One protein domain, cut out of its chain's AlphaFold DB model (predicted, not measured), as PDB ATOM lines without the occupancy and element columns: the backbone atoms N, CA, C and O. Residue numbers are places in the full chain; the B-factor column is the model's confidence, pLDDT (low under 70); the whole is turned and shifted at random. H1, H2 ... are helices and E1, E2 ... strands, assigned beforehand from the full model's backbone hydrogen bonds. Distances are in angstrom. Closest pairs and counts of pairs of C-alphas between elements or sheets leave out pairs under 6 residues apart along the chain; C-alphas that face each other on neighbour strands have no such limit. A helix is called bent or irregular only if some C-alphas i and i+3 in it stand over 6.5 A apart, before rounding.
ATOM      1  N   THR A   2      27.625  51.548 -53.708       44.94
ATOM      2  CA  THR A   2      28.178  50.201 -53.512       44.94
ATOM      3  C   THR A   2      28.459  50.027 -52.021       44.94
ATOM      4  O   THR A   2      29.237  50.806 -51.474       44.94
ATOM      5  N   ALA A   3      27.790  49.079 -51.357       56.59
ATOM      6  CA  ALA A   3      28.057  48.763 -49.952       56.59
ATOM      7  C   ALA A   3      29.543  48.408 -49.777       56.59
ATOM      8  O   ALA A   3      30.096  47.684 -50.609       56.59
ATOM      9  N   SER A   4      30.203  48.941 -48.743       77.50
ATOM     10  CA  SER A   4      31.597  48.580 -48.472       77.50
ATOM     11  C   SER A   4      31.680  47.120 -48.003       77.50
ATOM     12  O   SER A   4      30.709  46.577 -47.473       77.50
ATOM     13  N   SER A   5      32.833  46.462 -48.172       74.69
ATOM     14  CA  SER A   5      33.034  45.086 -47.682       74.69
ATOM     15  C   SER A   5      32.766  44.969 -46.178       74.69
ATOM     16  O   SER A   5      32.192  43.986 -45.719       74.69
ATOM     17  N   THR A   6      33.100  46.013 -45.419       81.12
ATOM     18  CA  THR A   6      32.813  46.127 -43.988       81.12
ATOM     19  C   THR A   6      31.306  46.152 -43.702       81.12
ATOM     20  O   THR A   6      30.858  45.468 -42.783       81.12
ATOM     21  N   ASP A   7      30.508  46.870 -44.500       79.88
ATOM     22  CA  ASP A   7      29.044  46.929 -44.337       79.88
ATOM     23  C   ASP A   7      28.391  45.568 -44.604       79.88
ATOM     24  O   ASP A   7      27.510  45.146 -43.856       79.88
ATOM     25  N   LEU A   8      28.856  44.849 -45.633       79.88
ATOM     26  CA  LEU A   8      28.375  43.499 -45.953       79.88
ATOM     27  C   LEU A   8      28.655  42.510 -44.813       79.88
ATOM     28  O   LEU A   8      27.790  41.705 -44.475       79.88
ATOM     29  N   ILE A   9      29.827  42.602 -44.180       84.94
ATOM     30  CA  ILE A   9      30.182  41.768 -43.023       84.94
ATOM     31  C   ILE A   9      29.303  42.121 -41.813       84.94
ATOM     32  O   ILE A   9      28.824  41.224 -41.119       84.94
ATOM     33  N   TYR A  10      29.012  43.406 -41.580       84.00
ATOM     34  CA  TYR A  10      28.091  43.830 -40.517       84.00
ATOM     35  C   TYR A  10      26.665  43.302 -40.701       84.00
ATOM     36  O   TYR A  10      26.010  42.976 -39.710       84.00
ATOM     37  N   MET A  11      26.186  43.166 -41.941       84.38
ATOM     38  CA  MET A  11      24.845  42.638 -42.227       84.38
ATOM     39  C   MET A  11      24.655  41.172 -41.804       84.38
ATOM     40  O   MET A  11      23.517  40.744 -41.619       84.38
ATOM     41  N   LEU A  12      25.735  40.409 -41.601       84.44
ATOM     42  CA  LEU A  12      25.664  39.016 -41.142       84.44
ATOM     43  C   LEU A  12      25.415  38.899 -39.634       84.44
ATOM     44  O   LEU A  12      24.851  37.904 -39.168       84.44
ATOM     45  N   PHE A  13      25.816  39.910 -38.858       84.12
ATOM     46  CA  PHE A  13      25.832  39.824 -37.398       84.12
ATOM     47  C   PHE A  13      24.468  39.624 -36.736       84.12
ATOM     48  O   PHE A  13      24.427  38.869 -35.772       84.12
ATOM     49  N   PRO A  14      23.341  40.184 -37.214       84.75
ATOM     50  CA  PRO A  14      22.035  39.867 -36.636       84.75
ATOM     51  C   PRO A  14      21.713  38.362 -36.657       84.75
ATOM     52  O   PRO A  14      21.204  37.818 -35.674       84.75
ATOM     53  N   ASN A  15      22.056  37.669 -37.748       82.38
ATOM     54  CA  ASN A  15      21.872  36.220 -37.865       82.38
ATOM     55  C   ASN A  15      22.855  35.459 -36.959       82.38
ATOM     56  O   ASN A  15      22.435  34.594 -36.194       82.38
ATOM     57  N   ILE A  16      24.137  35.842 -36.965       84.69
ATOM     58  CA  ILE A  16      25.174  35.246 -36.102       84.69
ATOM     59  C   ILE A  16      24.805  35.386 -34.621       84.69
ATOM     60  O   ILE A  16      24.836  34.404 -33.885       84.69
ATOM     61  N   VAL A  17      24.383  36.577 -34.186       85.44
ATOM     62  CA  VAL A  17      23.915  36.846 -32.817       85.44
ATOM     63  C   VAL A  17      22.744  35.932 -32.465       85.44
ATOM     64  O   VAL A  17      22.738  35.322 -31.399       85.44
ATOM     65  N   THR A  18      21.772  35.782 -33.370       80.56
ATOM     66  CA  THR A  18      20.610  34.911 -33.147       80.56
ATOM     67  C   THR A  18      21.033  33.452 -32.956       80.56
ATOM     68  O   THR A  18      20.571  32.797 -32.018       80.56
ATOM     69  N   GLN A  19      21.938  32.944 -33.794       80.81
ATOM     70  CA  GLN A  19      22.427  31.564 -33.709       80.81
ATOM     71  C   GLN A  19      23.284  31.324 -32.461       80.81
ATOM     72  O   GLN A  19      23.097  30.320 -31.771       80.81
ATOM     73  N   LEU A  20      24.174  32.262 -32.123       83.00
ATOM     74  CA  LEU A  20      24.968  32.200 -30.896       83.00
ATOM     75  C   LEU A  20      24.066  32.218 -29.657       83.00
ATOM     76  O   LEU A  20      24.256  31.396 -28.769       83.00
ATOM     77  N   ASN A  21      23.029  33.059 -29.614       81.81
ATOM     78  CA  ASN A  21      22.093  33.108 -28.482       81.81
ATOM     79  C   ASN A  21      21.321  31.795 -28.298       81.81
ATOM     80  O   ASN A  21      21.154  31.321 -27.171       81.81
ATOM     81  N   GLN A  22      20.886  31.165 -29.394       80.75
ATOM     82  CA  GLN A  22      20.253  29.843 -29.346       80.75
ATOM     83  C   GLN A  22      21.219  28.779 -28.811       80.75
ATOM     84  O   GLN A  22      20.843  27.969 -27.959       80.75
ATOM     85  N   MET A  23      22.471  28.809 -29.268       84.31
ATOM     86  CA  MET A  23      23.521  27.914 -28.794       84.31
ATOM     87  C   MET A  23      23.818  28.131 -27.304       84.31
ATOM     88  O   MET A  23      23.875  27.158 -26.559       84.31
ATOM     89  N   PHE A  24      23.942  29.380 -26.847       83.56
ATOM     90  CA  PHE A  24      24.178  29.710 -25.440       83.56
ATOM     91  C   PHE A  24      23.029  29.281 -24.532       83.56
ATOM     92  O   PHE A  24      23.278  28.794 -23.432       83.56
ATOM     93  N   THR A  25      21.788  29.405 -25.006       80.38
ATOM     94  CA  THR A  25      20.599  28.936 -24.279       80.38
ATOM     95  C   THR A  25      20.628  27.418 -24.111       80.38
ATOM     96  O   THR A  25      20.390  26.909 -23.018       80.38
ATOM     97  N   LYS A  26      20.967  26.683 -25.178       79.56
ATOM     98  CA  LYS A  26      21.108  25.224 -25.118       79.56
ATOM     99  C   LYS A  26      22.279  24.803 -24.225       79.56
ATOM    100  O   LYS A  26      22.107  23.924 -23.391       79.56
ATOM    101  N   PHE A  27      23.431  25.461 -24.351       83.12
ATOM    102  CA  PHE A  27      24.593  25.213 -23.500       83.12
ATOM    103  C   PHE A  27      24.255  25.378 -22.023       83.12
ATOM    104  O   PHE A  27      24.615  24.526 -21.227       83.12
ATOM    105  N   ALA A  28      23.541  26.445 -21.657       80.88
ATOM    106  CA  ALA A  28      23.196  26.691 -20.264       80.88
ATOM    107  C   ALA A  28      22.324  25.567 -19.689       80.88
ATOM    108  O   ALA A  28      22.584  25.086 -18.590       80.88
ATOM    109  N   HIS A  29      21.354  25.087 -20.472       78.75
ATOM    110  CA  HIS A  29      20.528  23.941 -20.104       78.75
ATOM    111  C   HIS A  29      21.354  22.658 -19.919       78.75
ATOM    112  O   HIS A  29      21.252  22.001 -18.884       78.75
ATOM    113  N   ASP A  30      22.206  22.324 -20.892       78.38
ATOM    114  CA  ASP A  30      23.039  21.116 -20.852       78.38
ATOM    115  C   ASP A  30      24.084  21.185 -19.718       78.38
ATOM    116  O   ASP A  30      24.373  20.185 -19.051       78.38
ATOM    117  N   PHE A  31      24.614  22.379 -19.446       81.56
ATOM    118  CA  PHE A  31      25.541  22.648 -18.349       81.56
ATOM    119  C   PHE A  31      24.848  22.516 -16.988       81.56
ATOM    120  O   PHE A  31      25.377  21.841 -16.108       81.56
ATOM    121  N   GLU A  32      23.636  23.058 -16.822       80.31
ATOM    122  CA  GLU A  32      22.825  22.894 -15.606       80.31
ATOM    123  C   GLU A  32      22.528  21.420 -15.287       80.31
ATOM    124  O   GLU A  32      22.553  21.041 -14.114       80.31
ATOM    125  N   ILE A  33      22.284  20.587 -16.306       78.38
ATOM    126  CA  ILE A  33      22.067  19.137 -16.151       78.38
ATOM    127  C   ILE A  33      23.357  18.413 -15.739       78.38
ATOM    128  O   ILE A  33      23.309  17.442 -14.986       78.38
ATOM    129  N   SER A  34      24.509  18.875 -16.228       76.75
ATOM    130  CA  SER A  34      25.808  18.220 -16.014       76.75
ATOM    131  C   SER A  34      26.420  18.496 -14.632       76.75
ATOM    132  O   SER A  34      27.347  17.797 -14.205       76.75
ATOM    133  N   ILE A  35      25.924  19.516 -13.927       80.31
ATOM    134  CA  ILE A  35      26.395  19.918 -12.599       80.31
ATOM    135  C   ILE A  35      25.740  19.065 -11.508       80.31
ATOM    136  O   ILE A  35      24.520  19.064 -11.342       80.31
ATOM    137  N   ASP A  36      26.562  18.459 -10.650       72.12
ATOM    138  CA  ASP A  36      26.074  17.847  -9.412       72.12
ATOM    139  C   ASP A  36      25.845  18.918  -8.335       72.12
ATOM    140  O   ASP A  36      26.761  19.644  -7.932       72.12
ATOM    141  N   LYS A  37      24.627  18.986  -7.786       66.75
ATOM    142  CA  LYS A  37      24.313  19.840  -6.630       66.75
ATOM    143  C   LYS A  37      24.520  19.069  -5.324       66.75
ATOM    144  O   LYS A  37      23.604  18.423  -4.820       66.75
ATOM    145  N   LYS A  38      25.715  19.162  -4.727       48.28
ATOM    146  CA  LYS A  38      25.946  18.733  -3.333       48.28
ATOM    147  C   LYS A  38      25.648  19.894  -2.374       48.28
ATOM    148  O   LYS A  38      26.527  20.672  -2.019       48.28
ATOM    149  N   GLY A  39      24.396  20.008  -1.931       59.50
ATOM    150  CA  GLY A  39      23.962  21.069  -1.010       59.50
ATOM    151  C   GLY A  39      23.704  22.409  -1.715       59.50
ATOM    152  O   GLY A  39      23.071  22.435  -2.766       59.50
ATOM    153  N   LYS A  40      24.148  23.533  -1.123       52.03
ATOM    154  CA  LYS A  40      23.932  24.901  -1.655       52.03
ATOM    155  C   LYS A  40      24.967  25.363  -2.695       52.03
ATOM    156  O   LYS A  40      24.781  26.435  -3.263       52.03
ATOM    157  N   LEU A  41      26.036  24.601  -2.931       57.59
ATOM    158  CA  LEU A  41      27.108  24.972  -3.860       57.59
ATOM    159  C   LEU A  41      27.153  23.988  -5.045       57.59
ATOM    160  O   LEU A  41      27.158  22.776  -4.814       57.59
ATOM    161  N   PRO A  42      27.154  24.478  -6.297       68.81
ATOM    162  CA  PRO A  42      27.323  23.635  -7.480       68.81
ATOM    163  C   PRO A  42      28.740  23.044  -7.531       68.81
ATOM    164  O   PRO A  42      29.715  23.753  -7.291       68.81
ATOM    165  N   ASN A  43      28.859  21.749  -7.839       75.38
ATOM    166  CA  ASN A  43      30.141  21.106  -8.118       75.38
ATOM    167  C   ASN A  43      30.388  21.084  -9.631       75.38
ATOM    168  O   ASN A  43      29.726  20.339 -10.351       75.38
ATOM    169  N   TYR A  44      31.352  21.878 -10.098       76.81
ATOM    170  CA  TYR A  44      31.722  21.956 -11.516       76.81
ATOM    171  C   TYR A  44      32.793  20.933 -11.928       76.81
ATOM    172  O   TYR A  44      33.021  20.739 -13.114       76.81
ATOM    173  N   SER A  45      33.421  20.240 -10.975       72.50
ATOM    174  CA  SER A  45      34.478  19.250 -11.236       72.50
ATOM    175  C   SER A  45      33.903  17.840 -11.431       72.50
ATOM    176  O   SER A  45      34.399  16.864 -10.863       72.50
ATOM    177  N   THR A  46      32.796  17.715 -12.172       76.12
ATOM    178  CA  THR A  46      32.199  16.413 -12.511       76.12
ATOM    179  C   THR A  46      32.736  15.916 -13.858       76.12
ATOM    180  O   THR A  46      32.988  16.721 -14.758       76.12
ATOM    181  N   PRO A  47      32.870  14.591 -14.063       76.38
ATOM    182  CA  PRO A  47      33.219  14.040 -15.374       76.38
ATOM    183  C   PRO A  47      32.271  14.496 -16.496       76.38
ATOM    184  O   PRO A  47      32.716  14.689 -17.622       76.38
ATOM    185  N   ALA A  48      30.988  14.714 -16.180       74.12
ATOM    186  CA  ALA A  48      29.986  15.208 -17.123       74.12
ATOM    187  C   ALA A  48      30.270  16.648 -17.582       74.12
ATOM    188  O   ALA A  48      30.245  16.918 -18.780       74.12
ATOM    189  N   VAL A  49      30.617  17.554 -16.656       80.44
ATOM    190  CA  VAL A  49      31.029  18.925 -17.000       80.44
ATOM    191  C   VAL A  49      32.313  18.915 -17.826       80.44
ATOM    192  O   VAL A  49      32.395  19.611 -18.836       80.44
ATOM    193  N   HIS A  50      33.299  18.095 -17.450       79.31
ATOM    194  CA  HIS A  50      34.536  17.979 -18.220       79.31
ATOM    195  C   HIS A  50      34.289  17.489 -19.652       79.31
ATOM    196  O   HIS A  50      34.874  18.059 -20.570       79.31
ATOM    197  N   ALA A  51      33.428  16.485 -19.843       77.88
ATOM    198  CA  ALA A  51      33.061  15.984 -21.166       77.88
ATOM    199  C   ALA A  51      32.340  17.056 -22.000       77.88
ATOM    200  O   ALA A  51      32.753  17.343 -23.120       77.88
ATOM    201  N   LEU A  52      31.333  17.727 -21.425       81.44
ATOM    202  CA  LEU A  52      30.605  18.801 -22.104       81.44
ATOM    203  C   LEU A  52      31.543  19.930 -22.558       81.44
ATOM    204  O   LEU A  52      31.479  20.356 -23.706       81.44
ATOM    205  N   LEU A  53      32.430  20.401 -21.677       84.50
ATOM    206  CA  LEU A  53      33.351  21.505 -21.975       84.50
ATOM    207  C   LEU A  53      34.529  21.113 -22.876       84.50
ATOM    208  O   LEU A  53      35.198  22.001 -23.398       84.50
ATOM    209  N   ALA A  54      34.819  19.819 -23.036       77.69
ATOM    210  CA  ALA A  54      35.834  19.351 -23.978       77.69
ATOM    211  C   ALA A  54      35.325  19.384 -25.427       77.69
ATOM    212  O   ALA A  54      36.085  19.745 -26.323       77.69
ATOM    213  N   ASP A  55      34.044  19.063 -25.637       74.69
ATOM    214  CA  ASP A  55      33.460  18.901 -26.974       74.69
ATOM    215  C   ASP A  55      32.644  20.121 -27.444       74.69
ATOM    216  O   ASP A  55      32.327  20.255 -28.632       74.69
ATOM    217  N   PHE A  56      32.248  21.015 -26.540       81.75
ATOM    218  CA  PHE A  56      31.471  22.213 -26.862       81.75
ATOM    219  C   PHE A  56      32.376  23.411 -27.219       81.75
ATOM    220  O   PHE A  56      33.368  23.639 -26.527       81.75
ATOM    221  N   PRO A  57      32.031  24.246 -28.226       85.00
ATOM    222  CA  PRO A  57      30.872  24.197 -29.124       85.00
ATOM    223  C   PRO A  57      31.116  23.422 -30.430       85.00
ATOM    224  O   PRO A  57      30.206  23.310 -31.246       85.00
ATOM    225  N   HIS A  58      32.318  22.888 -30.659       85.38
ATOM    226  CA  HIS A  58      32.708  22.258 -31.932       85.38
ATOM    227  C   HIS A  58      31.858  21.047 -32.326       85.38
ATOM    228  O   HIS A  58      31.686  20.782 -33.515       85.38
ATOM    229  N   SER A  59      31.273  20.351 -31.353       75.81
ATOM    230  CA  SER A  59      30.320  19.255 -31.574       75.81
ATOM    231  C   SER A  59      28.952  19.705 -32.109       75.81
ATOM    232  O   SER A  59      28.136  18.870 -32.501       75.81
ATOM    233  N   TYR A  60      28.655  21.008 -32.137       75.38
ATOM    234  CA  TYR A  60      27.353  21.524 -32.551       75.38
ATOM    235  C   TYR A  60      27.378  21.940 -34.020       75.38
ATOM    236  O   TYR A  60      28.004  22.929 -34.396       75.38
ATOM    237  N   GLN A  61      26.587  21.256 -34.849       72.25
ATOM    238  CA  GLN A  61      26.465  21.583 -36.274       72.25
ATOM    239  C   GLN A  61      26.018  23.037 -36.515       72.25
ATOM    240  O   GLN A  61      26.477  23.676 -37.458       72.25
ATOM    241  N   SER A  62      25.168  23.592 -35.641       73.75
ATOM    242  CA  SER A  62      24.744  24.995 -35.728       73.75
ATOM    243  C   SER A  62      25.886  25.982 -35.479       73.75
ATOM    244  O   SER A  62      25.883  27.062 -36.058       73.75
ATOM    245  N   TYR A  63      26.868  25.624 -34.646       85.62
ATOM    246  CA  TYR A  63      28.060  26.441 -34.434       85.62
ATOM    247  C   TYR A  63      28.964  26.429 -35.667       85.62
ATOM    248  O   TYR A  63      29.359  27.488 -36.147       85.62
ATOM    249  N   MET A  64      29.224  25.239 -36.220       81.31
ATOM    250  CA  MET A  64      30.012  25.085 -37.447       81.31
ATOM    251  C   MET A  64      29.404  25.880 -38.606       81.31
ATOM    252  O   MET A  64      30.092  26.694 -39.213       81.31
ATOM    253  N   ALA A  65      28.092  25.751 -38.827       77.94
ATOM    254  CA  ALA A  65      27.377  26.516 -39.848       77.94
ATOM    255  C   ALA A  65      27.461  28.038 -39.626       77.94
ATOM    256  O   ALA A  65      27.542  28.798 -40.590       77.94
ATOM    257  N   CYS A  66      27.455  28.491 -38.368       84.94
ATOM    258  CA  CYS A  66      27.600  29.904 -38.020       84.94
ATOM    259  C   CYS A  66      28.994  30.440 -38.380       84.94
ATOM    260  O   CYS A  66      29.110  31.517 -38.970       84.94
ATOM    261  N   VAL A  67      30.051  29.680 -38.066       90.62
ATOM    262  CA  VAL A  67      31.426  30.039 -38.438       90.62
ATOM    263  C   VAL A  67      31.593  30.035 -39.958       90.62
ATOM    264  O   VAL A  67      32.085  31.019 -40.510       90.62
ATOM    265  N   ASP A  68      31.134  28.988 -40.641       86.56
ATOM    266  CA  ASP A  68      31.245  28.863 -42.099       86.56
ATOM    267  C   ASP A  68      30.525  30.011 -42.822       86.56
ATOM    268  O   ASP A  68      31.078  30.605 -43.748       86.56
ATOM    269  N   LEU A  69      29.332  30.396 -42.348       85.06
ATOM    270  CA  LEU A  69      28.584  31.541 -42.872       85.06
ATOM    271  C   LEU A  69      29.391  32.843 -42.786       85.06
ATOM    272  O   LEU A  69      29.366  33.649 -43.719       85.06
ATOM    273  N   PHE A  70      30.094  33.066 -41.673       91.38
ATOM    274  CA  PHE A  70      30.944  34.243 -41.519       91.38
ATOM    275  C   PHE A  70      32.167  34.176 -42.440       91.38
ATOM    276  O   PHE A  70      32.454  35.132 -43.164       91.38
ATOM    277  N   VAL A  71      32.875  33.044 -42.433       91.25
ATOM    278  CA  VAL A  71      34.133  32.844 -43.168       91.25
ATOM    279  C   VAL A  71      33.930  32.943 -44.684       91.25
ATOM    280  O   VAL A  71      34.748  33.572 -45.360       91.25
ATOM    281  N   GLU A  72      32.826  32.414 -45.216       87.44
ATOM    282  CA  GLU A  72      32.501  32.462 -46.650       87.44
ATOM    283  C   GLU A  72      32.444  33.887 -47.211       87.44
ATOM    284  O   GLU A  72      32.913  34.143 -48.320       87.44
ATOM    285  N   VAL A  73      31.924  34.841 -46.439       85.94
ATOM    286  CA  VAL A  73      31.894  36.254 -46.845       85.94
ATOM    287  C   VAL A  73      33.214  36.941 -46.492       85.94
ATOM    288  O   VAL A  73      33.770  37.693 -47.300       85.94
ATOM    289  N   ALA A  74      33.753  36.654 -45.305       87.69
ATOM    290  CA  ALA A  74      34.953  37.284 -44.765       87.69
ATOM    291  C   ALA A  74      36.219  37.028 -45.596       87.69
ATOM    292  O   ALA A  74      37.082  37.907 -45.668       87.69
ATOM    293  N   LYS A  75      36.330  35.877 -46.273       87.38
ATOM    294  CA  LYS A  75      37.505  35.532 -47.099       87.38
ATOM    295  C   LYS A  75      37.771  36.526 -48.237       87.38
ATOM    296  O   LYS A  75      38.904  36.636 -48.690       87.38
ATOM    297  N   SER A  76      36.755  37.281 -48.666       88.19
ATOM    298  CA  SER A  76      36.892  38.329 -49.689       88.19
ATOM    299  C   SER A  76      37.594  39.602 -49.191       88.19
ATOM    300  O   SER A  76      38.143  40.355 -49.994       88.19
ATOM    301  N   SER A  77      37.595  39.858 -47.876       90.75
ATOM    302  CA  SER A  77      38.202  41.049 -47.269       90.75
ATOM    303  C   SER A  77      38.742  40.745 -45.856       90.75
ATOM    304  O   SER A  77      38.139  41.161 -44.861       90.75
ATOM    305  N   PRO A  78      39.883  40.027 -45.747       91.31
ATOM    306  CA  PRO A  78      40.389  39.498 -44.475       91.31
ATOM    307  C   PRO A  78      40.596  40.539 -43.366       91.31
ATOM    308  O   PRO A  78      40.111  40.345 -42.253       91.31
ATOM    309  N   ASP A  79      41.262  41.663 -43.652       91.81
ATOM    310  CA  ASP A  79      41.530  42.689 -42.631       91.81
ATOM    311  C   ASP A  79      40.243  43.372 -42.146       91.81
ATOM    312  O   ASP A  79      40.067  43.559 -40.943       91.81
ATOM    313  N   SER A  80      39.304  43.689 -43.045       91.00
ATOM    314  CA  SER A  80      37.995  44.224 -42.642       91.00
ATOM    315  C   SER A  80      37.238  43.233 -41.759       91.00
ATOM    316  O   SER A  80      36.640  43.634 -40.762       91.00
ATOM    317  N   ALA A  81      37.287  41.939 -42.080       92.62
ATOM    318  CA  ALA A  81      36.631  40.908 -41.286       92.62
ATOM    319  C   ALA A  81      37.233  40.774 -39.883       92.62
ATOM    320  O   ALA A  81      36.483  40.753 -38.905       92.62
ATOM    321  N   ILE A  82      38.565  40.752 -39.766       93.62
ATOM    322  CA  ILE A  82      39.253  40.722 -38.467       93.62
ATOM    323  C   ILE A  82      38.902  41.979 -37.660       93.62
ATOM    324  O   ILE A  82      38.532  41.866 -36.493       93.62
ATOM    325  N   ALA A  83      38.907  43.162 -38.281       91.56
ATOM    326  CA  ALA A  83      38.532  44.417 -37.623       91.56
ATOM    327  C   ALA A  83      37.107  44.391 -37.040       91.56
ATOM    328  O   ALA A  83      36.864  44.935 -35.960       91.56
ATOM    329  N   VAL A  84      36.155  43.768 -37.744       92.00
ATOM    330  CA  VAL A  84      34.779  43.599 -37.256       92.00
ATOM    331  C   VAL A  84      34.724  42.563 -36.132       92.00
ATOM    332  O   VAL A  84      34.139  42.847 -35.086       92.00
ATOM    333  N   LEU A  85      35.366  41.404 -36.306       92.81
ATOM    334  CA  LEU A  85      35.429  40.344 -35.295       92.81
ATOM    335  C   LEU A  85      36.036  40.831 -33.980       92.81
ATOM    336  O   LEU A  85      35.541  40.479 -32.916       92.81
ATOM    337  N   LEU A  86      37.044  41.700 -34.018       93.19
ATOM    338  CA  LEU A  86      37.636  42.283 -32.813       93.19
ATOM    339  C   LEU A  86      36.612  43.021 -31.931       93.19
ATOM    340  O   LEU A  86      36.793  43.090 -30.717       93.19
ATOM    341  N   LYS A  87      35.504  43.518 -32.498       92.75
ATOM    342  CA  LYS A  87      34.425  44.180 -31.740       92.75
ATOM    343  C   LYS A  87      33.473  43.204 -31.035       92.75
ATOM    344  O   LYS A  87      32.597  43.666 -30.301       92.75
ATOM    345  N   ILE A  88      33.609  41.891 -31.263       91.88
ATOM    346  CA  ILE A  88      32.861  40.841 -30.548       91.88
ATOM    347  C   ILE A  88      33.554  40.410 -29.251       91.88
ATOM    348  O   ILE A  88      32.936  39.743 -28.431       91.88
ATOM    349  N   LEU A  89      34.828  40.762 -29.060       92.69
ATOM    350  CA  LEU A  89      35.609  40.317 -27.910       92.69
ATOM    351  C   LEU A  89      35.245  41.087 -26.626       92.69
ATOM    352  O   LEU A  89      34.944  42.286 -26.694       92.69
ATOM    353  N   PRO A  90      35.307  40.428 -25.452       88.94
ATOM    354  CA  PRO A  90      35.104  41.082 -24.161       88.94
ATOM    355  C   PRO A  90      36.208  42.113 -23.869       88.94
ATOM    356  O   PRO A  90      37.303  42.043 -24.424       88.94
ATOM    357  N   ASP A  91      35.905  43.076 -22.993       81.81
ATOM    358  CA  ASP A  91      36.856  44.044 -22.415       81.81
ATOM    359  C   ASP A  91      37.653  44.915 -23.411       81.81
ATOM    360  O   ASP A  91      38.680  45.499 -23.063       81.81
ATOM    361  N   ARG A  92      37.163  45.064 -24.652       81.94
ATOM    362  CA  ARG A  92      37.769  45.932 -25.677       81.94
ATOM    363  C   ARG A  92      37.072  47.293 -25.820       81.94
ATOM    364  O   ARG A  92      35.846  47.376 -25.715       81.94
ATOM    365  N   PRO A  93      37.818  48.366 -26.159       69.19
ATOM    366  CA  PRO A  93      37.214  49.629 -26.575       69.19
ATOM    367  C   PRO A  93      36.436  49.429 -27.892       69.19
ATOM    368  O   PRO A  93      36.947  48.815 -28.827       69.19
ATOM    369  N   ASN A  94      35.204  49.950 -27.974       77.75
ATOM    370  CA  ASN A  94      34.259  49.773 -29.097       77.75
ATOM    371  C   ASN A  94      33.728  48.336 -29.323       77.75
ATOM    372  O   ASN A  94      33.570  47.891 -30.464       77.75
ATOM    373  N   ASN A  95      33.350  47.638 -28.253       84.31
ATOM    374  CA  ASN A  95      32.788  46.278 -28.263       84.31
ATOM    375  C   ASN A  95      31.271  46.199 -28.580       84.31
ATOM    376  O   ASN A  95      30.535  45.395 -28.013       84.31
ATOM    377  N   SER A  96      30.781  47.030 -29.507       86.06
ATOM    378  CA  SER A  96      29.346  47.109 -29.857       86.06
ATOM    379  C   SER A  96      28.692  45.757 -30.193       86.06
ATOM    380  O   SER A  96      27.542  45.521 -29.826       86.06
ATOM    381  N   LEU A  97      29.426  44.851 -30.851       88.06
ATOM    382  CA  LEU A  97      28.924  43.521 -31.206       88.06
ATOM    383  C   LEU A  97      28.901  42.576 -30.004       88.06
ATOM    384  O   LEU A  97      27.952  41.811 -29.862       88.06
ATOM    385  N   TYR A  98      29.883  42.669 -29.106       90.56
ATOM    386  CA  TYR A  98      29.852  41.958 -27.829       90.56
ATOM    387  C   TYR A  98      28.617  42.354 -27.009       90.56
ATOM    388  O   TYR A  98      27.886  41.486 -26.534       90.56
ATOM    389  N   SER A  99      28.317  43.654 -26.898       87.62
ATOM    390  CA  SER A  99      27.100  44.126 -26.220       87.62
ATOM    391  C   SER A  99      25.826  43.586 -26.879       87.62
ATOM    392  O   SER A  99      24.908  43.169 -26.178       87.62
ATOM    393  N   ALA A 100      25.778  43.528 -28.214       85.62
ATOM    394  CA  ALA A 100      24.646  42.954 -28.940       85.62
ATOM    395  C   ALA A 100      24.457  41.455 -28.641       85.62
ATOM    396  O   ALA A 100      23.341  41.040 -28.335       85.62
ATOM    397  N   VAL A 101      25.534  40.659 -28.660       86.00
ATOM    398  CA  VAL A 101      25.498  39.226 -28.310       86.00
ATOM    399  C   VAL A 101      25.043  39.040 -26.862       86.00
ATOM    400  O   VAL A 101      24.049  38.369 -26.600       86.00
ATOM    401  N   THR A 102      25.721  39.688 -25.917       87.19
ATOM    402  CA  THR A 102      25.472  39.510 -24.476       87.19
ATOM    403  C   THR A 102      24.088  39.973 -24.032       87.19
ATOM    404  O   THR A 102      23.480  39.328 -23.180       87.19
ATOM    405  N   SER A 103      23.535  41.026 -24.647       84.44
ATOM    406  CA  SER A 103      22.181  41.512 -24.337       84.44
ATOM    407  C   SER A 103      21.067  40.502 -24.648       84.44
ATOM    408  O   SER A 103      19.998  40.567 -24.044       84.44
ATOM    409  N   GLY A 104      21.311  39.553 -25.558       76.12
ATOM    410  CA  GLY A 104      20.346  38.523 -25.940       76.12
ATOM    411  C   GLY A 104      20.416  37.232 -25.117       76.12
ATOM    412  O   GLY A 104      19.640  36.315 -25.385       76.12
ATOM    413  N   ILE A 105      21.317  37.137 -24.131       80.69
ATOM    414  CA  ILE A 105      21.548  35.925 -23.330       80.69
ATOM    415  C   ILE A 105      20.964  36.121 -21.924       80.69
ATOM    416  O   ILE A 105      21.539  36.803 -21.076       80.69
ATOM    417  N   THR A 106      19.829  35.479 -21.644       72.50
ATOM    418  CA  THR A 106      19.069  35.646 -20.387       72.50
ATOM    419  C   THR A 106      19.828  35.225 -19.123       72.50
ATOM    420  O   THR A 106      19.555  35.759 -18.052       72.50
ATOM    421  N   GLN A 107      20.790  34.303 -19.230       73.75
ATOM    422  CA  GLN A 107      21.586  33.796 -18.102       73.75
ATOM    423  C   GLN A 107      23.043  34.295 -18.099       73.75
ATOM    424  O   GLN A 107      23.881  33.741 -17.386       73.75
ATOM    425  N   PHE A 108      23.370  35.348 -18.860       79.88
ATOM    426  CA  PHE A 108      24.758  35.799 -19.036       79.88
ATOM    427  C   PHE A 108      25.492  36.064 -17.716       79.88
ATOM    428  O   PHE A 108      26.639  35.659 -17.549       79.88
ATOM    429  N   SER A 109      24.819  36.681 -16.742       79.25
ATOM    430  CA  SER A 109      25.407  37.008 -15.438       79.25
ATOM    431  C   SER A 109      25.870  35.785 -14.642       79.25
ATOM    432  O   SER A 109      26.794  35.908 -13.843       79.25
ATOM    433  N   TYR A 110      25.253  34.617 -14.846       77.12
ATOM    434  CA  TYR A 110      25.568  33.395 -14.098       77.12
ATOM    435  C   TYR A 110      26.791  32.654 -14.653       77.12
ATOM    436  O   TYR A 110      27.508  32.021 -13.883       77.12
ATOM    437  N   TYR A 111      27.050  32.765 -15.960       82.00
ATOM    438  CA  TYR A 111      28.093  32.007 -16.667       82.00
ATOM    439  C   TYR A 111      29.009  32.898 -17.520       82.00
ATOM    440  O   TYR A 111      29.558  32.458 -18.528       82.00
ATOM    441  N   SER A 112      29.168  34.163 -17.125       85.31
ATOM    442  CA  SER A 112      29.875  35.183 -17.911       85.31
ATOM    443  C   SER A 112      31.297  34.776 -18.314       85.31
ATOM    444  O   SER A 112      31.686  35.011 -19.456       85.31
ATOM    445  N   SER A 113      32.055  34.102 -17.440       86.00
ATOM    446  CA  SER A 113      33.412  33.636 -17.761       86.00
ATOM    447  C   SER A 113      33.427  32.588 -18.881       86.00
ATOM    448  O   SER A 113      34.181  32.726 -19.844       86.00
ATOM    449  N   LEU A 114      32.537  31.592 -18.820       88.38
ATOM    450  CA  LEU A 114      32.399  30.557 -19.849       88.38
ATOM    451  C   LEU A 114      31.901  31.137 -21.171       88.38
ATOM    452  O   LEU A 114      32.457  30.826 -22.223       88.38
ATOM    453  N   TYR A 115      30.900  32.018 -21.135       90.19
ATOM    454  CA  TYR A 115      30.413  32.679 -22.343       90.19
ATOM    455  C   TYR A 115      31.487  33.539 -23.000       90.19
ATOM    456  O   TYR A 115      31.642  33.477 -24.218       90.19
ATOM    457  N   ASN A 116      32.292  34.257 -22.217       91.56
ATOM    458  CA  ASN A 116      33.424  35.015 -22.741       91.56
ATOM    459  C   ASN A 116      34.436  34.109 -23.441       91.56
ATOM    460  O   ASN A 116      34.860  34.420 -24.551       91.56
ATOM    461  N   LEU A 117      34.776  32.963 -22.847       92.50
ATOM    462  CA  LEU A 117      35.662  31.983 -23.473       92.50
ATOM    463  C   LEU A 117      35.070  31.415 -24.775       92.50
ATOM    464  O   LEU A 117      35.782  31.327 -25.772       92.50
ATOM    465  N   ILE A 118      33.772  31.105 -24.822       92.06
ATOM    466  CA  ILE A 118      33.103  30.621 -26.045       92.06
ATOM    467  C   ILE A 118      33.097  31.698 -27.146       92.06
ATOM    468  O   ILE A 118      33.315  31.388 -28.317       92.06
ATOM    469  N   ILE A 119      32.882  32.968 -26.791       93.44
ATOM    470  CA  ILE A 119      32.959  34.094 -27.737       93.44
ATOM    471  C   ILE A 119      34.391  34.252 -28.265       93.44
ATOM    472  O   ILE A 119      34.587  34.453 -29.465       93.44
ATOM    473  N   ILE A 120      35.401  34.119 -27.399       95.00
ATOM    474  CA  ILE A 120      36.813  34.137 -27.808       95.00
ATOM    475  C   ILE A 120      37.134  32.946 -28.722       95.00
ATOM    476  O   ILE A 120      37.893  33.109 -29.676       95.00
ATOM    477  N   LEU A 121      36.546  31.770 -28.479       95.25
ATOM    478  CA  LEU A 121      36.697  30.612 -29.359       95.25
ATOM    479  C   LEU A 121      36.087  30.878 -30.739       95.25
ATOM    480  O   LEU A 121      36.773  30.690 -31.735       95.25
ATOM    481  N   PHE A 122      34.866  31.425 -30.805       95.31
ATOM    482  CA  PHE A 122      34.243  31.846 -32.070       95.31
ATOM    483  C   PHE A 122      35.114  32.834 -32.848       95.31
ATOM    484  O   PHE A 122      35.307  32.685 -34.055       95.31
ATOM    485  N   PHE A 123      35.690  33.812 -32.149       96.06
ATOM    486  CA  PHE A 123      36.673  34.713 -32.736       96.06
ATOM    487  C   PHE A 123      37.880  33.944 -33.295       96.06
ATOM    488  O   PHE A 123      38.235  34.132 -34.458       96.06
ATOM    489  N   ALA A 124      38.499  33.071 -32.496       96.56
ATOM    490  CA  ALA A 124      39.690  32.320 -32.888       96.56
ATOM    491  C   ALA A 124      39.429  31.406 -34.096       96.56
ATOM    492  O   ALA A 124      40.236  31.361 -35.024       96.56
ATOM    493  N   ASP A 125      38.285  30.727 -34.109       96.19
ATOM    494  CA  ASP A 125      37.864  29.814 -35.167       96.19
ATOM    495  C   ASP A 125      37.640  30.529 -36.500       96.19
ATOM    496  O   ASP A 125      38.061  30.032 -37.547       96.19
ATOM    497  N   CYS A 126      37.041  31.724 -36.473       96.06
ATOM    498  CA  CYS A 126      36.897  32.549 -37.671       96.06
ATOM    499  C   CYS A 126      38.253  33.103 -38.136       96.06
ATOM    500  O   CYS A 126      38.596  33.010 -39.316       96.06
ATOM    501  N   VAL A 127      39.048  33.673 -37.220       96.19
ATOM    502  CA  VAL A 127      40.327  34.322 -37.556       96.19
ATOM    503  C   VAL A 127      41.338  33.327 -38.113       96.19
ATOM    504  O   VAL A 127      41.999  33.643 -39.100       96.19
ATOM    505  N   ALA A 128      41.444  32.125 -37.542       94.88
ATOM    506  CA  ALA A 128      42.348  31.092 -38.045       94.88
ATOM    507  C   ALA A 128      42.072  30.763 -39.521       94.88
ATOM    508  O   ALA A 128      43.009  30.692 -40.314       94.88
ATOM    509  N   GLN A 129      40.796  30.648 -39.904       94.00
ATOM    510  CA  GLN A 129      40.368  30.380 -41.280       94.00
ATOM    511  C   GLN A 129      40.613  31.569 -42.212       94.00
ATOM    512  O   GLN A 129      41.145  31.397 -43.309       94.00
ATOM    513  N   ILE A 130      40.318  32.789 -41.765       94.19
ATOM    514  CA  ILE A 130      40.507  34.016 -42.558       94.19
ATOM    515  C   ILE A 130      41.990  34.300 -42.822       94.19
ATOM    516  O   ILE A 130      42.364  34.659 -43.941       94.19
ATOM    517  N   LEU A 131      42.855  34.094 -41.825       93.38
ATOM    518  CA  LEU A 131      44.301  34.297 -41.957       93.38
ATOM    519  C   LEU A 131      44.949  33.343 -42.957       93.38
ATOM    520  O   LEU A 131      46.023  33.653 -43.470       93.38
ATOM    521  N   THR A 132      44.307  32.215 -43.281       90.31
ATOM    522  CA  THR A 132      44.804  31.360 -44.362       90.31
ATOM    523  C   THR A 132      44.771  32.071 -45.710       90.31
ATOM    524  O   THR A 132      45.550  31.702 -46.570       90.31
ATOM    525  N   VAL A 133      43.946  33.103 -45.913       88.00
ATOM    526  CA  VAL A 133      43.921  33.886 -47.162       88.00
ATOM    527  C   VAL A 133      45.003  34.961 -47.172       88.00
ATOM    528  O   VAL A 133      45.670  35.159 -48.184       88.00
ATOM    529  N   ASN A 134      45.181  35.665 -46.051       86.25
ATOM    530  CA  ASN A 134      46.157  36.743 -45.919       86.25
ATOM    531  C   ASN A 134      46.881  36.668 -44.567       86.25
ATOM    532  O   ASN A 134      46.342  37.038 -43.526       86.25
ATOM    533  N   VAL A 135      48.144  36.247 -44.617       85.75
ATOM    534  CA  VAL A 135      49.026  36.087 -43.448       85.75
ATOM    535  C   VAL A 135      49.746  37.384 -43.040       85.75
ATOM    536  O   VAL A 135      50.469  37.403 -42.047       85.75
ATOM    537  N   THR A 136      49.574  38.471 -43.801       86.00
ATOM    538  CA  THR A 136      50.178  39.804 -43.581       86.00
ATOM    539  C   THR A 136      49.182  40.811 -42.994       86.00
ATOM    540  O   THR A 136      49.177  41.979 -43.369       86.00
ATOM    541  N   THR A 137      48.306  40.362 -42.093       90.88
ATOM    542  CA  THR A 137      47.311  41.244 -41.466       90.88
ATOM    543  C   THR A 137      47.957  42.366 -40.644       90.88
ATOM    544  O   THR A 137      48.958  42.157 -39.954       90.88
ATOM    545  N   GLN A 138      47.335  43.547 -40.649       91.69
ATOM    546  CA  GLN A 138      47.735  44.671 -39.791       91.69
ATOM    547  C   GLN A 138      47.449  44.438 -38.294       91.69
ATOM    548  O   GLN A 138      47.989  45.147 -37.451       91.69
ATOM    549  N   PHE A 139      46.622  43.443 -37.948       93.81
ATOM    550  CA  PHE A 139      46.218  43.144 -36.566       93.81
ATOM    551  C   PHE A 139      47.132  42.128 -35.859       93.81
ATOM    552  O   PHE A 139      46.773  41.601 -34.808       93.81
ATOM    553  N   SER A 140      48.309  41.821 -36.415       93.12
ATOM    554  CA  SER A 140      49.197  40.771 -35.895       93.12
ATOM    555  C   SER A 140      49.630  41.003 -34.441       93.12
ATOM    556  O   SER A 140      49.632  40.059 -33.654       93.12
ATOM    557  N   GLU A 141      49.930  42.249 -34.062       92.62
ATOM    558  CA  GLU A 141      50.249  42.646 -32.682       92.62
ATOM    559  C   GLU A 141      49.132  42.275 -31.704       92.62
ATOM    560  O   GLU A 141      49.365  41.570 -30.723       92.62
ATOM    561  N   GLU A 142      47.901  42.682 -32.014       92.69
ATOM    562  CA  GLU A 142      46.745  42.438 -31.156       92.69
ATOM    563  C   GLU A 142      46.433  40.941 -31.027       92.69
ATOM    564  O   GLU A 142      46.077  40.464 -29.950       92.69
ATOM    565  N   LEU A 143      46.600  40.177 -32.110       95.25
ATOM    566  CA  LEU A 143      46.405  38.727 -32.096       95.25
ATOM    567  C   LEU A 143      47.443  38.012 -31.217       95.25
ATOM    568  O   LEU A 143      47.096  37.049 -30.526       95.25
ATOM    569  N   PHE A 144      48.696  38.483 -31.193       94.81
ATOM    570  CA  PHE A 144      49.708  37.962 -30.269       94.81
ATOM    571  C   PHE A 144      49.364  38.277 -28.812       94.81
ATOM    572  O   PHE A 144      49.449  37.384 -27.968       94.81
ATOM    573  N   GLU A 145      48.948  39.509 -28.512       93.12
ATOM    574  CA  GLU A 145      48.545  39.907 -27.157       93.12
ATOM    575  C   GLU A 145      47.368  39.072 -26.641       93.12
ATOM    576  O   GLU A 145      47.423  38.556 -25.522       93.12
ATOM    577  N   LEU A 146      46.340  38.861 -27.471       93.88
ATOM    578  CA  LEU A 146      45.202  38.004 -27.129       93.88
ATOM    579  C   LEU A 146      45.645  36.565 -26.826       93.88
ATOM    580  O   LEU A 146      45.259  36.010 -25.796       93.88
ATOM    581  N   GLY A 147      46.502  35.982 -27.669       93.94
ATOM    582  CA  GLY A 147      47.043  34.638 -27.451       93.94
ATOM    583  C   GLY A 147      47.860  34.518 -26.161       93.94
ATOM    584  O   GLY A 147      47.713  33.545 -25.422       93.94
ATOM    585  N   TYR A 148      48.688  35.516 -25.844       95.25
ATOM    586  CA  TYR A 148      49.484  35.517 -24.613       95.25
ATOM    587  C   TYR A 148      48.646  35.721 -23.347       95.25
ATOM    588  O   TYR A 148      48.963  35.125 -22.317       95.25
ATOM    589  N   ASN A 149      47.557  36.487 -23.418       92.38
ATOM    590  CA  ASN A 149      46.632  36.647 -22.295       92.38
ATOM    591  C   ASN A 149      45.890  35.343 -21.961       92.38
ATOM    592  O   ASN A 149      45.615  35.073 -20.793       92.38
ATOM    593  N   LEU A 150      45.608  34.502 -22.961       92.06
ATOM    594  CA  LEU A 150      44.898  33.232 -22.773       92.06
ATOM    595  C   LEU A 150      45.700  32.172 -22.012       92.06
ATOM    596  O   LEU A 150      45.103  31.288 -21.398       92.06
ATOM    597  N   ILE A 151      47.031  32.268 -22.040       94.00
ATOM    598  CA  ILE A 151      47.939  31.320 -21.381       94.00
ATOM    599  C   ILE A 151      48.428  31.803 -20.010       94.00
ATOM    600  O   ILE A 151      49.334  31.199 -19.439       94.00
ATOM    601  N   LEU A 152      47.888  32.905 -19.484       92.44
ATOM    602  CA  LEU A 152      48.164  33.334 -18.113       92.44
ATOM    603  C   LEU A 152      47.532  32.353 -17.102       92.44
ATOM    604  O   LEU A 152      46.506  31.742 -17.410       92.44
ATOM    605  N   PRO A 153      48.110  32.199 -15.895       87.88
ATOM    606  CA  PRO A 153      47.512  31.394 -14.835       87.88
ATOM    607  C   PRO A 153      46.075  31.840 -14.527       87.88
ATOM    608  O   PRO A 153      45.808  33.035 -14.402       87.88
ATOM    609  N   TYR A 154      45.170  30.876 -14.375       87.19
ATOM    610  CA  TYR A 154      43.752  31.092 -14.069       87.19
ATOM    611  C   TYR A 154      43.342  30.268 -12.837       87.19
ATOM    612  O   TYR A 154      43.992  29.277 -12.506       87.19
ATOM    613  N   SER A 155      42.301  30.708 -12.125       79.44
ATOM    614  CA  SER A 155      41.866  30.105 -10.852       79.44
ATOM    615  C   SER A 155      40.807  29.011 -11.003       79.44
ATOM    616  O   SER A 155      40.724  28.125 -10.158       79.44
ATOM    617  N   GLU A 156      39.996  29.072 -12.059       83.62
ATOM    618  CA  GLU A 156      38.819  28.219 -12.231       83.62
ATOM    619  C   GLU A 156      39.157  26.928 -12.993       83.62
ATOM    620  O   GLU A 156      39.293  26.923 -14.216       83.62
ATOM    621  N   GLU A 157      39.277  25.801 -12.283       79.38
ATOM    622  CA  GLU A 157      39.698  24.513 -12.865       79.38
ATOM    623  C   GLU A 157      38.765  24.016 -13.986       79.38
ATOM    624  O   GLU A 157      39.232  23.435 -14.970       79.38
ATOM    625  N   TYR A 158      37.459  24.291 -13.897       80.75
ATOM    626  CA  TYR A 158      36.483  23.873 -14.908       80.75
ATOM    627  C   TYR A 158      36.679  24.577 -16.263       80.75
ATOM    628  O   TYR A 158      36.277  24.037 -17.290       80.75
ATOM    629  N   GLU A 159      37.354  25.733 -16.315       87.38
ATOM    630  CA  GLU A 159      37.652  26.435 -17.574       87.38
ATOM    631  C   GLU A 159      38.740  25.743 -18.408       87.38
ATOM    632  O   GLU A 159      38.899  26.048 -19.590       87.38
ATOM    633  N   THR A 160      39.493  24.810 -17.812       87.06
ATOM    634  CA  THR A 160      40.702  24.208 -18.401       87.06
ATOM    635  C   THR A 160      40.476  23.639 -19.798       87.06
ATOM    636  O   THR A 160      41.262  23.919 -20.700       87.06
ATOM    637  N   ASN A 161      39.401  22.872 -19.997       87.31
ATOM    638  CA  ASN A 161      39.131  22.216 -21.281       87.31
ATOM    639  C   ASN A 161      38.843  23.237 -22.384       87.31
ATOM    640  O   ASN A 161      39.440  23.175 -23.456       87.31
ATOM    641  N   LEU A 162      38.010  24.236 -22.089       89.31
ATOM    642  CA  LEU A 162      37.655  25.274 -23.049       89.31
ATOM    643  C   LEU A 162      38.851  26.185 -23.366       89.31
ATOM    644  O   LEU A 162      39.105  26.491 -24.530       89.31
ATOM    645  N   ARG A 163      39.646  26.564 -22.353       91.81
ATOM    646  CA  ARG A 163      40.903  27.308 -22.549       91.81
ATOM    647  C   ARG A 163      41.885  26.531 -23.409       91.81
ATOM    648  O   ARG A 163      42.490  27.115 -24.304       91.81
ATOM    649  N   LEU A 164      42.022  25.228 -23.172       91.12
ATOM    650  CA  LEU A 164      42.863  24.368 -23.993       91.12
ATOM    651  C   LEU A 164      42.399  24.398 -25.454       91.12
ATOM    652  O   LEU A 164      43.227  24.647 -26.323       91.12
ATOM    653  N   THR A 165      41.103  24.233 -25.730       92.50
ATOM    654  CA  THR A 165      40.537  24.312 -27.091       92.50
ATOM    655  C   THR A 165      40.832  25.656 -27.763       92.50
ATOM    656  O   THR A 165      41.314  25.688 -28.895       92.50
ATOM    657  N   ILE A 166      40.659  26.771 -27.049       94.94
ATOM    658  CA  ILE A 166      40.984  28.108 -27.570       94.94
ATOM    659  C   ILE A 166      42.477  28.228 -27.884       94.94
ATOM    660  O   ILE A 166      42.850  28.685 -28.963       94.94
ATOM    661  N   VAL A 167      43.350  27.812 -26.965       95.94
ATOM    662  CA  VAL A 167      44.809  27.900 -27.144       95.94
ATOM    663  C   VAL A 167      45.278  27.004 -28.289       95.94
ATOM    664  O   VAL A 167      46.170  27.389 -29.049       95.94
ATOM    665  N   LYS A 168      44.653  25.837 -28.472       94.88
ATOM    666  CA  LYS A 168      44.886  24.984 -29.637       94.88
ATOM    667  C   LYS A 168      44.544  25.718 -30.936       94.88
ATOM    668  O   LYS A 168      45.381  25.734 -31.840       94.88
ATOM    669  N   GLN A 169      43.409  26.406 -31.017       95.12
ATOM    670  CA  GLN A 169      43.082  27.198 -32.206       95.12
ATOM    671  C   GLN A 169      44.033  28.393 -32.389       95.12
ATOM    672  O   GLN A 169      44.527  28.647 -33.488       95.12
ATOM    673  N   TYR A 170      44.407  29.078 -31.308       96.94
ATOM    674  CA  TYR A 170      45.404  30.152 -31.359       96.94
ATOM    675  C   TYR A 170      46.789  29.673 -31.789       96.94
ATOM    676  O   TYR A 170      47.528  30.442 -32.399       96.94
ATOM    677  N   SER A 171      47.152  28.413 -31.552       96.94
ATOM    678  CA  SER A 171      48.400  27.869 -32.093       96.94
ATOM    679  C   SER A 171      48.406  27.829 -33.630       96.94
ATOM    680  O   SER A 171      49.460  28.011 -34.236       96.94
ATOM    681  N   VAL A 172      47.237  27.671 -34.270       96.00
ATOM    682  CA  VAL A 172      47.075  27.784 -35.733       96.00
ATOM    683  C   VAL A 172      47.269  29.238 -36.165       96.00
ATOM    684  O   VAL A 172      48.036  29.511 -37.087       96.00
ATOM    685  N   ILE A 173      46.668  30.191 -35.444       96.44
ATOM    686  CA  ILE A 173      46.871  31.634 -35.669       96.44
ATOM    687  C   ILE A 173      48.360  31.990 -35.554       96.44
ATOM    688  O   ILE A 173      48.928  32.605 -36.456       96.44
ATOM    689  N   PHE A 174      49.030  31.547 -34.489       95.94
ATOM    690  CA  PHE A 174      50.464  31.753 -34.281       95.94
ATOM    691  C   PHE A 174      51.293  31.097 -35.388       95.94
ATOM    692  O   PHE A 174      52.271  31.691 -35.843       95.94
ATOM    693  N   SER A 175      50.895  29.916 -35.872       95.00
ATOM    694  CA  SER A 175      51.521  29.274 -37.032       95.00
ATOM    695  C   SER A 175      51.495  30.185 -38.257       95.00
ATOM    696  O   SER A 175      52.540  30.430 -38.863       95.00
ATOM    697  N   LEU A 176      50.327  30.730 -38.598       94.06
ATOM    698  CA  LEU A 176      50.136  31.593 -39.764       94.06
ATOM    699  C   LEU A 176      50.898  32.916 -39.622       94.06
ATOM    700  O   LEU A 176      51.636  33.299 -40.528       94.06
ATOM    701  N   LEU A 177      50.810  33.575 -38.465       94.12
ATOM    702  CA  LEU A 177      51.517  34.838 -38.216       94.12
ATOM    703  C   LEU A 177      53.041  34.660 -38.168       94.12
ATOM    704  O   LEU A 177      53.789  35.543 -38.594       94.12
ATOM    705  N   SER A 178      53.527  33.510 -37.692       93.44
ATOM    706  CA  SER A 178      54.966  33.237 -37.610       93.44
ATOM    707  C   SER A 178      55.664  33.182 -38.971       93.44
ATOM    708  O   SER A 178      56.876  33.351 -39.012       93.44
ATOM    709  N   ILE A 179      54.934  33.049 -40.088       90.69
ATOM    710  CA  ILE A 179      55.506  33.143 -41.445       90.69
ATOM    711  C   ILE A 179      56.273  34.456 -41.624       90.69
ATOM    712  O   ILE A 179      57.372  34.455 -42.172       90.69
ATOM    713  N   ASN A 180      55.704  35.560 -41.132       90.31
ATOM    714  CA  ASN A 180      56.258  36.903 -41.304       90.31
ATOM    715  C   ASN A 180      56.823  37.488 -40.003       90.31
ATOM    716  O   ASN A 180      57.634  38.410 -40.044       90.31
ATOM    717  N   HIS A 181      56.423  36.954 -38.845       91.62
ATOM    718  CA  HIS A 181      56.727  37.541 -37.538       91.62
ATOM    719  C   HIS A 181      57.493  36.600 -36.591       91.62
ATOM    720  O   HIS A 181      57.475  36.809 -35.378       91.62
ATOM    721  N   LEU A 182      58.195  35.579 -37.107       91.75
ATOM    722  CA  LEU A 182      58.905  34.597 -36.273       91.75
ATOM    723  C   LEU A 182      59.887  35.239 -35.282       91.75
ATOM    724  O   LEU A 182      59.814  34.922 -34.099       91.75
ATOM    725  N   SER A 183      60.772  36.148 -35.727       88.94
ATOM    726  CA  SER A 183      61.787  36.753 -34.834       88.94
ATOM    727  C   SER A 183      61.143  37.382 -33.606       88.94
ATOM    728  O   SER A 183      61.591  37.144 -32.493       88.94
ATOM    729  N   LYS A 184      60.026  38.092 -33.797       89.06
ATOM    730  CA  LYS A 184      59.307  38.755 -32.714       89.06
ATOM    731  C   LYS A 184      58.813  37.774 -31.650       89.06
ATOM    732  O   LYS A 184      58.969  38.044 -30.464       89.06
ATOM    733  N   ILE A 185      58.276  36.628 -32.072       91.81
ATOM    734  CA  ILE A 185      57.841  35.555 -31.165       91.81
ATOM    735  C   ILE A 185      59.043  34.971 -30.408       91.81
ATOM    736  O   ILE A 185      58.961  34.720 -29.205       91.81
ATOM    737  N   LEU A 186      60.168  34.755 -31.098       92.38
ATOM    738  CA  LEU A 186      61.378  34.190 -30.493       92.38
ATOM    739  C   LEU A 186      62.023  35.149 -29.479       92.38
ATOM    740  O   LEU A 186      62.480  34.701 -28.425       92.38
ATOM    741  N   ASP A 187      62.015  36.452 -29.760       88.81
ATOM    742  CA  ASP A 187      62.610  37.485 -28.909       88.81
ATOM    743  C   ASP A 187      61.837  37.644 -27.580       88.81
ATOM    744  O   ASP A 187      62.444  37.816 -26.518       88.81
ATOM    745  N   SER A 188      60.505  37.497 -27.592       88.69
ATOM    746  CA  SER A 188      59.660  37.543 -26.384       88.69
ATOM    747  C   SER A 188      59.502  36.196 -25.664       88.69
ATOM    748  O   SER A 188      59.052  36.173 -24.512       88.69
ATOM    749  N   PHE A 189      59.900  35.077 -26.281       91.19
ATOM    750  CA  PHE A 189      59.628  33.711 -25.809       91.19
ATOM    751  C   PHE A 189      59.992  33.479 -24.334       91.19
ATOM    752  O   PHE A 189      59.182  32.994 -23.542       91.19
ATOM    753  N   SER A 190      61.205  33.876 -23.933       89.00
ATOM    754  CA  SER A 190      61.708  33.679 -22.563       89.00
ATOM    755  C   SER A 190      60.947  34.487 -21.511       89.00
ATOM    756  O   SER A 190      60.863  34.070 -20.355       89.00
ATOM    757  N   LEU A 191      60.456  35.669 -21.887       90.31
ATOM    758  CA  LEU A 191      59.717  36.553 -20.990       90.31
ATOM    759  C   LEU A 191      58.305  36.013 -20.763       90.31
ATOM    760  O   LEU A 191      57.856  35.961 -19.618       90.31
ATOM    761  N   VAL A 192      57.645  35.580 -21.841       92.12
ATOM    762  CA  VAL A 192      56.296  34.999 -21.803       92.12
ATOM    763  C   VAL A 192      56.302  33.704 -20.991       92.12
ATOM    764  O   VAL A 192      55.534  33.587 -20.043       92.12
ATOM    765  N   ALA A 193      57.255  32.800 -21.248       90.44
ATOM    766  CA  ALA A 193      57.381  31.519 -20.542       90.44
ATOM    767  C   ALA A 193      57.368  31.633 -19.006       90.44
ATOM    768  O   ALA A 193      56.890  30.735 -18.321       90.44
ATOM    769  N   LYS A 194      57.912  32.725 -18.449       89.50
ATOM    770  CA  LYS A 194      57.983  32.945 -16.994       89.50
ATOM    771  C   LYS A 194      56.648  33.350 -16.367       89.50
ATOM    772  O   LYS A 194      56.515  33.234 -15.152       89.50
ATOM    773  N   LYS A 195      55.716  33.885 -17.157       92.00
ATOM    774  CA  LYS A 195      54.439  34.447 -16.689       92.00
ATOM    775  C   LYS A 195      53.234  33.560 -17.010       92.00
ATOM    776  O   LYS A 195      52.137  33.888 -16.576       92.00
ATOM    777  N   SER A 196      53.427  32.487 -17.769       92.38
ATOM    778  CA  SER A 196      52.351  31.653 -18.306       92.38
ATOM    779  C   SER A 196      52.155  30.353 -17.528       92.38
ATOM    780  O   SER A 196      53.081  29.847 -16.892       92.38
ATOM    781  N   ASP A 197      50.962  29.774 -17.653       90.94
ATOM    782  CA  ASP A 197      50.759  28.352 -17.409       90.94
ATOM    783  C   ASP A 197      51.601  27.542 -18.406       90.94
ATOM    784  O   ASP A 197      51.507  27.720 -19.623       90.94
ATOM    785  N   LEU A 198      52.454  26.657 -17.887       89.12
ATOM    786  CA  LEU A 198      53.437  25.946 -18.704       89.12
ATOM    787  C   LEU A 198      52.772  24.988 -19.709       89.12
ATOM    788  O   LEU A 198      53.298  24.779 -20.800       89.12
ATOM    789  N   SER A 199      51.621  24.417 -19.351       89.62
ATOM    790  CA  SER A 199      50.882  23.469 -20.184       89.62
ATOM    791  C   SER A 199      50.310  24.172 -21.414       89.62
ATOM    792  O   SER A 199      50.607  23.778 -22.545       89.62
ATOM    793  N   LEU A 200      49.573  25.268 -21.207       93.00
ATOM    794  CA  LEU A 200      49.012  26.080 -22.291       93.00
ATOM    795  C   LEU A 200      50.103  26.775 -23.115       93.00
ATOM    796  O   LEU A 200      49.986  26.888 -24.335       93.00
ATOM    797  N   PHE A 201      51.201  27.183 -22.473       94.62
ATOM    798  CA  PHE A 201      52.350  27.780 -23.148       94.62
ATOM    799  C   PHE A 201      52.933  26.864 -24.229       94.62
ATOM    800  O   PHE A 201      53.202  27.330 -25.339       94.62
ATOM    801  N   PHE A 202      53.115  25.571 -23.936       95.00
ATOM    802  CA  PHE A 202      53.611  24.624 -24.936       95.00
ATOM    803  C   PHE A 202      52.638  24.492 -26.107       95.00
ATOM    804  O   PHE A 202      53.058  24.633 -27.258       95.00
ATOM    805  N   VAL A 203      51.343  24.324 -25.815       94.56
ATOM    806  CA  VAL A 203      50.296  24.166 -26.835       94.56
ATOM    807  C   VAL A 203      50.243  25.372 -27.772       94.56
ATOM    808  O   VAL A 203      50.200  25.180 -28.984       94.56
ATOM    809  N   LEU A 204      50.323  26.601 -27.252       96.31
ATOM    810  CA  LEU A 204      50.290  27.817 -28.073       96.31
ATOM    811  C   LEU A 204      51.414  27.848 -29.123       96.31
ATOM    812  O   LEU A 204      51.201  28.265 -30.258       96.31
ATOM    813  N   HIS A 205      52.612  27.383 -28.761       95.75
ATOM    814  CA  HIS A 205      53.804  27.484 -29.610       95.75
ATOM    815  C   HIS A 205      54.055  26.237 -30.479       95.75
ATOM    816  O   HIS A 205      55.029  26.217 -31.231       95.75
ATOM    817  N   ARG A 206      53.205  25.201 -30.422       94.12
ATOM    818  CA  ARG A 206      53.448  23.908 -31.101       94.12
ATOM    819  C   ARG A 206      53.583  23.991 -32.626       94.12
ATOM    820  O   ARG A 206      54.312  23.202 -33.216       94.12
ATOM    821  N   PHE A 207      52.899  24.940 -33.264       94.56
ATOM    822  CA  PHE A 207      52.806  25.038 -34.727       94.56
ATOM    823  C   PHE A 207      53.608  26.196 -35.335       94.56
ATOM    824  O   PHE A 207      53.428  26.508 -36.513       94.56
ATOM    825  N   LEU A 208      54.502  26.842 -34.575       94.75
ATOM    826  CA  LEU A 208      55.337  27.917 -35.119       94.75
ATOM    827  C   LEU A 208      56.101  27.451 -36.359       94.75
ATOM    828  O   LEU A 208      56.776  26.421 -36.331       94.75
ATOM    829  N   ARG A 209      56.025  28.224 -37.441       91.38
ATOM    830  CA  ARG A 209      56.700  27.924 -38.702       91.38
ATOM    831  C   ARG A 209      58.154  28.341 -38.607       91.38
ATOM    832  O   ARG A 209      58.502  29.507 -38.769       91.38
ATOM    833  N   LEU A 210      59.007  27.358 -38.354       89.44
ATOM    834  CA  LEU A 210      60.445  27.562 -38.268       89.44
ATOM    835  C   LEU A 210      60.988  27.761 -39.686       89.44
ATOM    836  O   LEU A 210      60.944  26.844 -40.510       89.44
TER     837      LEU A 210
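What this domain is: This is residues 2 to 210 of the 1075 residues of an uncharacterized protein of Tritrichomonas foetus (UniProt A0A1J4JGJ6). A slab of mostly aligned helices is built round H7, with H4 and H5 packed on one side and H9a on the other. H1, H2 and H6 lie beyond H4 and H5; H8 and H10 pack on H9a, H9b folds back past them, and the small hairpin E1-E2 lies beyond the end of H2. The 209 printed residues hold ten named helices and two antiparallel strands, in the order H1 H2 E1 E2 H3 to H10; the class is mostly helix. The whole is compact, with a radius of gyration of the C-alphas of 17.5 A and spans of 54 by 48 by 29 A.

How they stand to each other: H1, residues 5 to 10, and H2, residues 13 to 34, meet only through their link. E1, residues 36 to 38, and E2, residues 41 to 43, form a hairpin, with N 43 and O 36 within hydrogen-bond range at 3.0 A. H3, residues 47 to 55, touches residues 31 to 34 of H2, closest C-alphas Ser 34 and Ala 48, 5.3 A. H4, residues 61 to 74, touches residues 16 to 23 of H2, closest C-alphas Ile 16 and Cys 66, 6.2 A. H5, residues 78 to 88, touches H1, closest C-alphas Thr 6 and Ser 80, 5.7 A. H6, residues 96 to 103, touches H5, closest C-alphas Ile 88 and Tyr 98, 4.2 A. H7, residues 112 to 131, touches H5 at a shallow tilt of 2 degrees, opposite ways, closest C-alphas Pro 78 and Ile 130, 5.8 A. Residues 122 to 130 of H7 touch H4, closest C-alphas Val 67 and Cys 126, 6.1 A. H9, residues 157 to 193, was assigned as one helix by its hydrogen bonds but is bent, with C-alphas 180 and 183 8.5 A apart; its arms are H9a, residues 157 to 180, and H9b, residues 183 to 193. H9a touches H7, closest C-alphas Ala 128 and Ile 173, 5.1 A. H8, residues 140 to 150, forms a helical hairpin with H9a, closest C-alphas Gly 147 and Tyr 170, 6.2 A. H10, residues 198 to 205, touches residues 164 to 175 of H9a, closest C-alphas Ser 171 and Leu 204, 4.4 A. H9b and H10 are close but not clearly touching, closest C-alphas Ala 193 and Phe 201, 6.8 A. Every O i to N i+4 pair is within hydrogen-bond range in H1, H2, H3, H6, H8 and H10, against 9 of 10 in H4, 5 of 7 in H5, 15 of 16 in H7, 15 of 20 in H9a and 5 of 7 in H9b.

Where its parts are: H1 begins at C-alpha 5 (33.034, 45.086, -47.682). H2 measures 30.4 A, H7 28.1 A and H9a 35.2 A from first to last C-alpha. H10 ends at C-alpha 205 (53.804, 27.484, -29.610).

The domain as a whole: The two C-alphas farthest apart, those of Thr 2 and Gly 39, are 60.2 A apart. The printed part has no cut and no long link. Its mean pLDDT is 86.1, with residues 2 to 3, 37 to 42 and 93 under 70.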